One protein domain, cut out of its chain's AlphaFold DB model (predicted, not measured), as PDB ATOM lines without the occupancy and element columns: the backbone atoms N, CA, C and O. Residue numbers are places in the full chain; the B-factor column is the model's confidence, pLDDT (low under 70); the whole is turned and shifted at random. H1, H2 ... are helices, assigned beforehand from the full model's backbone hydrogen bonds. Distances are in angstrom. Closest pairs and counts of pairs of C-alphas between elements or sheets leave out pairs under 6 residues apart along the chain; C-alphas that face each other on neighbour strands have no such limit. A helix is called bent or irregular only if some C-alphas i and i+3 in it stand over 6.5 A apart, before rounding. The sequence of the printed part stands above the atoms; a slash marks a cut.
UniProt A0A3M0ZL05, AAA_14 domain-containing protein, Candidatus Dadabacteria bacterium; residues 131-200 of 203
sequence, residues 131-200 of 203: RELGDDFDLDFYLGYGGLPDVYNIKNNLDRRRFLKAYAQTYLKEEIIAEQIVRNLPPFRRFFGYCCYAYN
ATOM      1  N   ARG A 131     187.741 174.495  97.416       91.50
ATOM      2  CA  ARG A 131     188.747 175.462  96.950       91.50
ATOM      3  C   ARG A 131     188.646 176.823  97.636       91.50
ATOM      4  O   ARG A 131     189.657 177.495  97.775       91.50
ATOM      5  N   GLU A 132     187.440 177.250  98.010       91.69
ATOM      6  CA  GLU A 132     187.222 178.500  98.756       91.69
ATOM      7  C   GLU A 132     187.565 178.344 100.241       91.69
ATOM      8  O   GLU A 132     187.950 179.324 100.875       91.69
ATOM      9  N   LEU A 133     187.428 177.128 100.776       90.81
ATOM     10  CA  LEU A 133     187.779 176.779 102.153       90.81
ATOM     11  C   LEU A 133     189.290 176.589 102.338       90.81
ATOM     12  O   LEU A 133     189.818 176.980 103.374       90.81
ATOM     13  N   GLY A 134     189.995 176.057 101.335       92.19
ATOM     14  CA  GLY A 134     191.446 175.876 101.399       92.19
ATOM     15  C   GLY A 134     191.839 174.979 102.572       92.19
ATOM     16  O   GLY A 134     191.327 173.869 102.687       92.19
ATOM     17  N   ASP A 135     192.704 175.483 103.450       91.62
ATOM     18  CA  ASP A 135     193.191 174.751 104.628       91.62
ATOM     19  C   ASP A 135     192.094 174.471 105.670       91.62
ATOM     20  O   ASP A 135     192.218 173.537 106.458       91.62
ATOM     21  N   ASP A 136     190.989 175.226 105.645       89.25
ATOM     22  CA  ASP A 136     189.833 174.996 106.522       89.25
ATOM     23  C   ASP A 136     188.900 173.884 105.994       89.25
ATOM     24  O   ASP A 136     187.852 173.604 106.588       89.25
ATOM     25  N   PHE A 137     189.220 173.271 104.846       92.94
ATOM     26  CA  PHE A 137     188.421 172.180 104.297       92.94
ATOM     27  C   PHE A 137     188.702 170.865 105.026       92.94
ATOM     28  O   PHE A 137     189.737 170.233 104.833       92.94
ATOM     29  N   ASP A 138     187.704 170.409 105.774       92.81
ATOM     30  CA  ASP A 138     187.631 169.057 106.315       92.81
ATOM     31  C   ASP A 138     186.418 168.328 105.720       92.81
ATOM     32  O   ASP A 138     185.307 168.869 105.698       92.81
ATOM     33  N   LEU A 139     186.630 167.120 105.187       90.88
ATOM     34  CA  LEU A 139     185.590 166.387 104.461       90.88
ATOM     35  C   LEU A 139     184.446 165.967 105.390       90.88
ATOM     36  O   LEU A 139     183.283 166.143 105.024       90.88
ATOM     37  N   ASP A 140     184.763 165.454 106.578       90.56
ATOM     38  CA  ASP A 140     183.761 164.992 107.540       90.56
ATOM     39  C   ASP A 140     182.929 166.170 108.056       90.56
ATOM     40  O   ASP A 140     181.695 166.115 108.096       90.56
ATOM     41  N   PHE A 141     183.586 167.292 108.348       88.88
ATOM     42  CA  PHE A 141     182.929 168.542 108.693       88.88
ATOM     43  C   PHE A 141     182.028 169.040 107.564       88.88
ATOM     44  O   PHE A 141     180.881 169.418 107.807       88.88
ATOM     45  N   TYR A 142     182.518 169.033 106.324       90.06
ATOM     46  CA  TYR A 142     181.769 169.524 105.172       90.06
ATOM     47  C   TYR A 142     180.544 168.655 104.868       90.06
ATOM     48  O   TYR A 142     179.465 169.184 104.599       90.06
ATOM     49  N   LEU A 143     180.675 167.329 104.936       87.81
ATOM     50  CA  LEU A 143     179.550 166.400 104.779       87.81
ATOM     51  C   LEU A 143     178.542 166.539 105.920       87.81
ATOM     52  O   LEU A 143     177.337 166.402 105.706       87.81
ATOM     53  N   GLY A 144     179.037 166.834 107.118       86.00
ATOM     54  CA  GLY A 144     178.230 166.926 108.316       86.00
ATOM     55  C   GLY A 144     177.456 168.233 108.487       86.00
ATOM     56  O   GLY A 144     176.293 168.239 108.897       86.00
ATOM     57  N   TYR A 145     178.095 169.355 108.168       86.56
ATOM     58  CA  TYR A 145     177.568 170.691 108.442       86.56
ATOM     59  C   TYR A 145     177.380 171.557 107.184       86.56
ATOM     60  O   TYR A 145     176.726 172.601 107.247       86.56
ATOM     61  N   GLY A 146     177.880 171.109 106.029       88.00
ATOM     62  CA  GLY A 146     177.764 171.802 104.749       88.00
ATOM     63  C   GLY A 146     178.734 172.976 104.578       88.00
ATOM     64  O   GLY A 146     179.534 173.297 105.448       88.00
ATOM     65  N   GLY A 147     178.630 173.650 103.430       89.31
ATOM     66  CA  GLY A 147     179.522 174.748 103.036       89.31
ATOM     67  C   GLY A 147     179.030 176.158 103.387       89.31
ATOM     68  O   GLY A 147     179.452 177.118 102.745       89.31
ATOM     69  N   LEU A 148     178.069 176.335 104.299       89.81
ATOM     70  CA  LEU A 148     177.583 177.685 104.627       89.81
ATOM     71  C   LEU A 148     178.666 178.462 105.398       89.81
ATOM     72  O   LEU A 148     179.108 177.972 106.433       89.81
ATOM     73  N   PRO A 149     179.071 179.672 104.959       88.25
ATOM     74  CA  PRO A 149     180.119 180.459 105.612       88.25
ATOM     75  C   PRO A 149     179.990 180.599 107.132       88.25
ATOM     76  O   PRO A 149     180.987 180.481 107.840       88.25
ATOM     77  N   ASP A 150     178.779 180.822 107.644       88.06
ATOM     78  CA  ASP A 150     178.566 181.087 109.071       88.06
ATOM     79  C   ASP A 150     178.803 179.859 109.958       88.06
ATOM     80  O   ASP A 150     179.232 180.001 111.102       88.06
ATOM     81  N   VAL A 151     178.635 178.648 109.420       89.56
ATOM     82  CA  VAL A 151     178.905 177.387 110.134       89.56
ATOM     83  C   VAL A 151     180.364 177.301 110.588       89.56
ATOM     84  O   VAL A 151     180.644 176.831 111.693       89.56
ATOM     85  N   TYR A 152     181.282 177.795 109.758       89.19
ATOM     86  CA  TYR A 152     182.720 177.803 110.027       89.19
ATOM     87  C   TYR A 152     183.114 178.849 111.082       89.19
ATOM     88  O   TYR A 152     184.135 178.698 111.747       89.19
ATOM     89  N   ASN A 153     182.286 179.876 111.303       88.00
ATOM     90  CA  ASN A 153     182.522 180.890 112.338       88.00
ATOM     91  C   ASN A 153     182.033 180.447 113.732       88.00
ATOM     92  O   ASN A 153     182.459 181.001 114.750       88.00
ATOM     93  N   ILE A 154     181.138 179.457 113.807       89.06
ATOM     94  CA  ILE A 154     180.617 178.940 115.077       89.06
ATOM     95  C   ILE A 154     181.647 177.981 115.677       89.06
ATOM     96  O   ILE A 154     182.088 177.055 115.006       89.06
ATOM     97  N   LYS A 155     182.020 178.172 116.949       87.88
ATOM     98  CA  LYS A 155     183.100 177.397 117.591       87.88
ATOM     99  C   LYS A 155     182.671 176.021 118.104       87.88
ATOM    100  O   LYS A 155     183.468 175.090 118.067       87.88
ATOM    101  N   ASN A 156     181.443 175.886 118.607       90.19
ATOM    102  CA  ASN A 156     180.978 174.657 119.253       90.19
ATOM    103  C   ASN A 156     180.019 173.853 118.350       90.19
ATOM    104  O   ASN A 156     179.317 174.395 117.496       90.19
ATOM    105  N   ASN A 157     179.972 172.534 118.546       87.62
ATOM    106  CA  ASN A 157     179.137 171.648 117.726       87.62
ATOM    107  C   ASN A 157     177.637 171.791 118.018       87.62
ATOM    108  O   ASN A 157     176.816 171.611 117.116       87.62
ATOM    109  N   LEU A 158     177.272 172.120 119.260       89.38
ATOM    110  CA  LEU A 158     175.878 172.271 119.676       89.38
ATOM    111  C   LEU A 158     175.204 173.444 118.951       89.38
ATOM    112  O   LEU A 158     174.120 173.281 118.390       89.38
ATOM    113  N   ASP A 159     175.853 174.604 118.917       90.19
ATOM    114  CA  ASP A 159     175.316 175.798 118.272       90.19
ATOM    115  C   ASP A 159     175.398 175.692 116.751       90.19
ATOM    116  O   ASP A 159     174.474 176.152 116.090       90.19
ATOM    117  N   ARG A 160     176.386 174.978 116.180       90.56
ATOM    118  CA  ARG A 160     176.371 174.620 114.744       90.56
ATOM    119  C   ARG A 160     175.112 173.839 114.385       90.56
ATOM    120  O   ARG A 160     174.410 174.185 113.438       90.56
ATOM    121  N   ARG A 161     174.779 172.806 115.172       88.12
ATOM    122  CA  ARG A 161     173.554 172.014 114.963       88.12
ATOM    123  C   ARG A 161     172.295 172.864 115.145       88.12
ATOM    124  O   ARG A 161     171.361 172.737 114.356       88.12
ATOM    125  N   ARG A 162     172.251 173.738 116.158       90.12
ATOM    126  CA  ARG A 162     171.121 174.660 116.378       90.12
ATOM    127  C   ARG A 162     170.949 175.634 115.218       90.12
ATOM    128  O   ARG A 162     169.823 175.813 114.766       90.12
ATOM    129  N   PHE A 163     172.044 176.197 114.720       89.19
ATOM    130  CA  PHE A 163     172.070 177.084 113.564       89.19
ATOM    131  C   PHE A 163     171.522 176.386 112.319       89.19
ATOM    132  O   PHE A 163     170.540 176.847 111.746       89.19
ATOM    133  N   LEU A 164     172.054 175.211 111.968       87.62
ATOM    134  CA  LEU A 164     171.574 174.448 110.811       87.62
ATOM    135  C   LEU A 164     170.109 174.033 110.950       87.62
ATOM    136  O   LEU A 164     169.355 174.071 109.978       87.62
ATOM    137  N   LYS A 165     169.675 173.665 112.161       87.06
ATOM    138  CA  LYS A 165     168.270 173.351 112.433       87.06
ATOM    139  C   LYS A 165     167.382 174.579 112.250       87.06
ATOM    140  O   LYS A 165     166.331 174.459 111.623       87.06
ATOM    141  N   ALA A 166     167.789 175.736 112.771       85.75
ATOM    142  CA  ALA A 166     167.067 176.988 112.587       85.75
ATOM    143  C   ALA A 166     166.979 177.331 111.095       85.75
ATOM    144  O   ALA A 166     165.871 177.478 110.587       85.75
ATOM    145  N   TYR A 167     168.107 177.315 110.383       85.00
ATOM    146  CA  TYR A 167     168.181 177.529 108.938       85.00
ATOM    147  C   TYR A 167     167.247 176.595 108.152       85.00
ATOM    148  O   TYR A 167     166.450 177.035 107.322       85.00
ATOM    149  N   ALA A 168     167.272 175.293 108.448       82.62
ATOM    150  CA  ALA A 168     166.407 174.320 107.788       82.62
ATOM    151  C   ALA A 168     164.912 174.576 108.067       82.62
ATOM    152  O   ALA A 168     164.072 174.452 107.172       82.62
ATOM    153  N   GLN A 169     164.561 174.926 109.307       79.62
ATOM    154  CA  GLN A 169     163.168 175.065 109.740       79.62
ATOM    155  C   GLN A 169     162.520 176.388 109.336       79.62
ATOM    156  O   GLN A 169     161.326 176.389 109.018       79.62
ATOM    157  N   THR A 170     163.262 177.491 109.379       72.69
ATOM    158  CA  THR A 170     162.750 178.823 109.044       72.69
ATOM    159  C   THR A 170     162.923 179.074 107.555       72.69
ATOM    160  O   THR A 170     161.942 179.181 106.822       72.69
ATOM    161  N   TYR A 171     164.162 179.057 107.074       72.75
ATOM    162  CA  TYR A 171     164.482 179.506 105.729       72.75
ATOM    163  C   TYR A 171     164.114 178.485 104.659       72.75
ATOM    164  O   TYR A 171     163.411 178.805 103.701       72.75
ATOM    165  N   LEU A 172     164.562 177.244 104.820       69.94
ATOM    166  CA  LEU A 172     164.380 176.230 103.784       69.94
ATOM    167  C   LEU A 172     162.890 175.915 103.596       69.94
ATOM    168  O   LEU A 172     162.403 175.788 102.475       69.94
ATOM    169  N   LYS A 173     162.131 175.924 104.695       70.94
ATOM    170  CA  LYS A 173     160.669 175.844 104.678       70.94
ATOM    171  C   LYS A 173     160.023 177.025 103.942       70.94
ATOM    172  O   LYS A 173     159.138 176.789 103.122       70.94
ATOM    173  N   GLU A 174     160.436 178.263 104.218       69.56
ATOM    174  CA  GLU A 174     159.925 179.462 103.536       69.56
ATOM    175  C   GLU A 174     160.224 179.449 102.031       69.56
ATOM    176  O   GLU A 174     159.334 179.737 101.230       69.56
ATOM    177  N   GLU A 175     161.442 179.075 101.629       70.94
ATOM    178  CA  GLU A 175     161.819 178.939 100.217       70.94
ATOM    179  C   GLU A 175     161.017 177.840  99.522       70.94
ATOM    180  O   GLU A 175     160.415 178.105  98.486       70.94
ATOM    181  N   ILE A 176     160.906 176.641 100.108       69.81
ATOM    182  CA  ILE A 176     160.117 175.542  99.523       69.81
ATOM    183  C   ILE A 176     158.658 175.964  99.308       69.81
ATOM    184  O   ILE A 176     158.075 175.687  98.254       69.81
ATOM    185  N   ILE A 177     158.058 176.624 100.306       67.00
ATOM    186  CA  ILE A 177     156.671 177.099 100.234       67.00
ATOM    187  C   ILE A 177     156.537 178.160  99.136       67.00
ATOM    188  O   ILE A 177     155.649 178.051  98.287       67.00
ATOM    189  N   ALA A 178     157.430 179.151  99.113       63.12
ATOM    190  CA  ALA A 178     157.399 180.232  98.130       63.12
ATOM    191  C   ALA A 178     157.679 179.744  96.694       63.12
ATOM    192  O   ALA A 178     157.121 180.271  95.727       63.12
ATOM    193  N   GLU A 179     158.509 178.715  96.529       62.22
ATOM    194  CA  GLU A 179     158.835 178.145  95.222       62.22
ATOM    195  C   GLU A 179     157.757 177.185  94.686       62.22
ATOM    196  O   GLU A 179     157.774 176.878  93.490       62.22
ATOM    197  N   GLN A 180     156.763 176.792  95.501       59.00
ATOM    198  CA  GLN A 180     155.681 175.853  95.144       59.00
ATOM    199  C   GLN A 180     156.196 174.541  94.516       59.00
ATOM    200  O   GLN A 180     155.550 173.968  93.638       59.00
ATOM    201  N   ILE A 181     157.370 174.059  94.937       55.94
ATOM    202  CA  ILE A 181     158.009 172.882  94.318       55.94
ATOM    203  C   ILE A 181     157.250 171.580  94.613       55.94
ATOM    204  O   ILE A 181     157.404 170.611  93.878       55.94
ATOM    205  N   VAL A 182     156.357 171.543  95.607       49.34
ATOM    206  CA  VAL A 182     155.629 170.311  95.925       49.34
ATOM    207  C   VAL A 182     154.145 170.593  96.135       49.34
ATOM    208  O   VAL A 182     153.734 171.100  97.176       49.34
ATOM    209  N   ARG A 183     153.316 170.170  95.168       49.41
ATOM    210  CA  ARG A 183     151.858 169.994  95.350       49.41
ATOM    211  C   ARG A 183     151.522 168.992  96.480       49.41
ATOM    212  O   ARG A 183     150.380 168.919  96.899       49.41
ATOM    213  N   ASN A 184     152.526 168.278  97.008       50.16
ATOM    214  CA  ASN A 184     152.466 167.356  98.147       50.16
ATOM    215  C   ASN A 184     153.543 167.679  99.212       50.16
ATOM    216  O   ASN A 184     154.594 167.051  99.287       50.16
ATOM    217  N   LEU A 185     153.273 168.659 100.076       55.94
ATOM    218  CA  LEU A 185     154.110 169.031 101.232       55.94
ATOM    219  C   LEU A 185     154.393 167.919 102.284       55.94
ATOM    220  O   LEU A 185     155.461 167.975 102.901       55.94
ATOM    221  N   PRO A 186     153.516 166.922 102.546       55.78
ATOM    222  CA  PRO A 186     153.727 165.989 103.665       55.78
ATOM    223  C   PRO A 186     154.919 165.015 103.530       55.78
ATOM    224  O   PRO A 186     155.655 164.856 104.507       55.78
ATOM    225  N   PRO A 187     155.177 164.357 102.378       53.97
ATOM    226  CA  PRO A 187     156.337 163.470 102.223       53.97
ATOM    227  C   PRO A 187     157.676 164.218 102.295       53.97
ATOM    228  O   PRO A 187     158.615 163.749 102.932       53.97
ATOM    229  N   PHE A 188     157.744 165.420 101.720       52.50
ATOM    230  CA  PHE A 188     158.974 166.215 101.685       52.50
ATOM    231  C   PHE A 188     159.345 166.785 103.066       52.50
ATOM    232  O   PHE A 188     160.512 166.808 103.446       52.50
ATOM    233  N   ARG A 189     158.346 167.157 103.883       53.47
ATOM    234  CA  ARG A 189     158.566 167.520 105.296       53.47
ATOM    235  C   ARG A 189     159.112 166.358 106.125       53.47
ATOM    236  O   ARG A 189     159.951 166.582 106.993       53.47
ATOM    237  N   ARG A 190     158.658 165.129 105.850       54.47
ATOM    238  CA  ARG A 190     159.180 163.921 106.504       54.47
ATOM    239  C   ARG A 190     160.644 163.681 106.139       54.47
ATOM    240  O   ARG A 190     161.427 163.426 107.041       54.47
ATOM    241  N   PHE A 191     161.033 163.870 104.876       57.06
ATOM    242  CA  PHE A 191     162.430 163.762 104.433       57.06
ATOM    243  C   PHE A 191     163.383 164.690 105.210       57.06
ATOM    244  O   PHE A 191     164.370 164.213 105.758       57.06
ATOM    245  N   PHE A 192     163.048 165.977 105.375       50.31
ATOM    246  CA  PHE A 192     163.856 166.885 106.211       50.31
ATOM    247  C   PHE A 192     163.891 166.469 107.683       50.31
ATOM    248  O   PHE A 192     164.941 166.546 108.319       50.31
ATOM    249  N   GLY A 193     162.764 165.987 108.214       49.66
ATOM    250  CA  GLY A 193     162.712 165.386 109.545       49.66
ATOM    251  C   GLY A 193     163.697 164.225 109.692       49.66
ATOM    252  O   GLY A 193     164.413 164.174 110.687       49.66
ATOM    253  N   TYR A 194     163.798 163.351 108.687       51.03
ATOM    254  CA  TYR A 194     164.747 162.235 108.674       51.03
ATOM    255  C   TYR A 194     166.203 162.687 108.531       51.03
ATOM    256  O   TYR A 194     167.039 162.179 109.266       51.03
ATOM    257  N   CYS A 195     166.518 163.673 107.683       48.16
ATOM    258  CA  CYS A 195     167.879 164.217 107.582       48.16
ATOM    259  C   CYS A 195     168.342 164.859 108.901       48.16
ATOM    260  O   CYS A 195     169.465 164.633 109.341       48.16
ATOM    261  N   CYS A 196     167.465 165.602 109.585       47.22
ATOM    262  CA  CYS A 196     167.773 166.174 110.900       47.22
ATOM    263  C   CYS A 196     167.803 165.129 112.031       47.22
ATOM    264  O   CYS A 196     168.443 165.359 113.058       47.22
ATOM    265  N   TYR A 197     167.083 164.013 111.885       43.97
ATOM    266  CA  TYR A 197     167.014 162.945 112.886       43.97
ATOM    267  C   TYR A 197     168.177 161.953 112.770       43.97
ATOM    268  O   TYR A 197     168.734 161.565 113.792       43.97
ATOM    269  N   ALA A 198     168.593 161.597 111.551       42.97
ATOM    270  CA  ALA A 198     169.759 160.747 111.305       42.97
ATOM    271  C   ALA A 198     171.037 161.358 111.904       42.97
ATOM    272  O   ALA A 198     171.806 160.657 112.546       42.97
ATOM    273  N   TYR A 199     171.183 162.685 111.839       44.19
ATOM    274  CA  TYR A 199     172.331 163.402 112.405       44.19
ATOM    275  C   TYR A 199     172.375 163.458 113.951       44.19
ATOM    276  O   TYR A 199     173.367 163.890 114.533       44.19
ATOM    277  N   ASN A 200     171.293 163.061 114.633       42.84
ATOM    278  CA  ASN A 200     171.216 163.003 116.100       42.84
ATOM    279  C   ASN A 200     171.373 161.582 116.665       42.84
ATOM    280  O   ASN A 200     171.314 161.430 117.881       42.84
TER     281      ASN A 200
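This is residues 131 to 200 of the 203 residues of the protein "AAA_14 domain-containing protein" of Candidatus Dadabacteria bacterium (UniProt A0A3M0ZL05). What is the main picture? A long helix, H4, has the short helices H2 and H3 packed near its first end with H1 farther out, while H5 folds back loosely beside H4; residues 178 to 184 stick out at the turn. What is it made of? The printed part has 70 residues with five named helices, H1 to H5 in order, and no named strand: all helix. It is loose, with a radius of gyration of the C-alphas of 14.0 A, and spans 43 by 25 by 18 A.

What is near the first helices? H1, residues 131 to 136, touches no helix. H2, residues 139 to 145, only just touches H4, residues 157 to 179, with 3 pairs of C-alphas within 8 A, closest Tyr 145 and Leu 164 at 7.5 A. H3, residues 149 to 153, also only just touches H4, with 3 pairs of C-alphas within 8 A, the closest C-alphas, of Val 151 and Arg 160, being 5.9 A apart; H4 touches H2 and H3 with its residues 160 to 164 alone. How does the last helix stand? H5, residues 185 to 198, is close to H4 but not clearly touching, the closest C-alphas, of Lys 165 and Cys 196, being 7.4 A apart; they run opposite ways at a shallow tilt of 13 degrees. Are the backbones regular? Every O i to N i+4 pair is within hydrogen-bond range in H2 and H5, 17 of 19 in H4, 0 of 2 in H1 and 0 of 1 in H3; of O i to N i+3 pairs, H1 has 1 of 3 and H3 2 of 2.

Where does H1 begin? C-alpha 131 is at (188.747, 175.462, 96.950); H1 is irregular, C-alphas 132 and 135 being 9.2 A apart. How long are the longer helices? H4 measures 31.0 A and H5 20.4 A from first to last C-alpha, H5 ending at (169.759, 160.747, 111.305).

How large is it? The two C-alphas farthest apart, of Asp 135 and Arg 183, are 42.6 A apart. Is it continuous and confident? The printed part has no cut and its four links are tight; residues 172, 174 and 176 to 200 have pLDDT under 70.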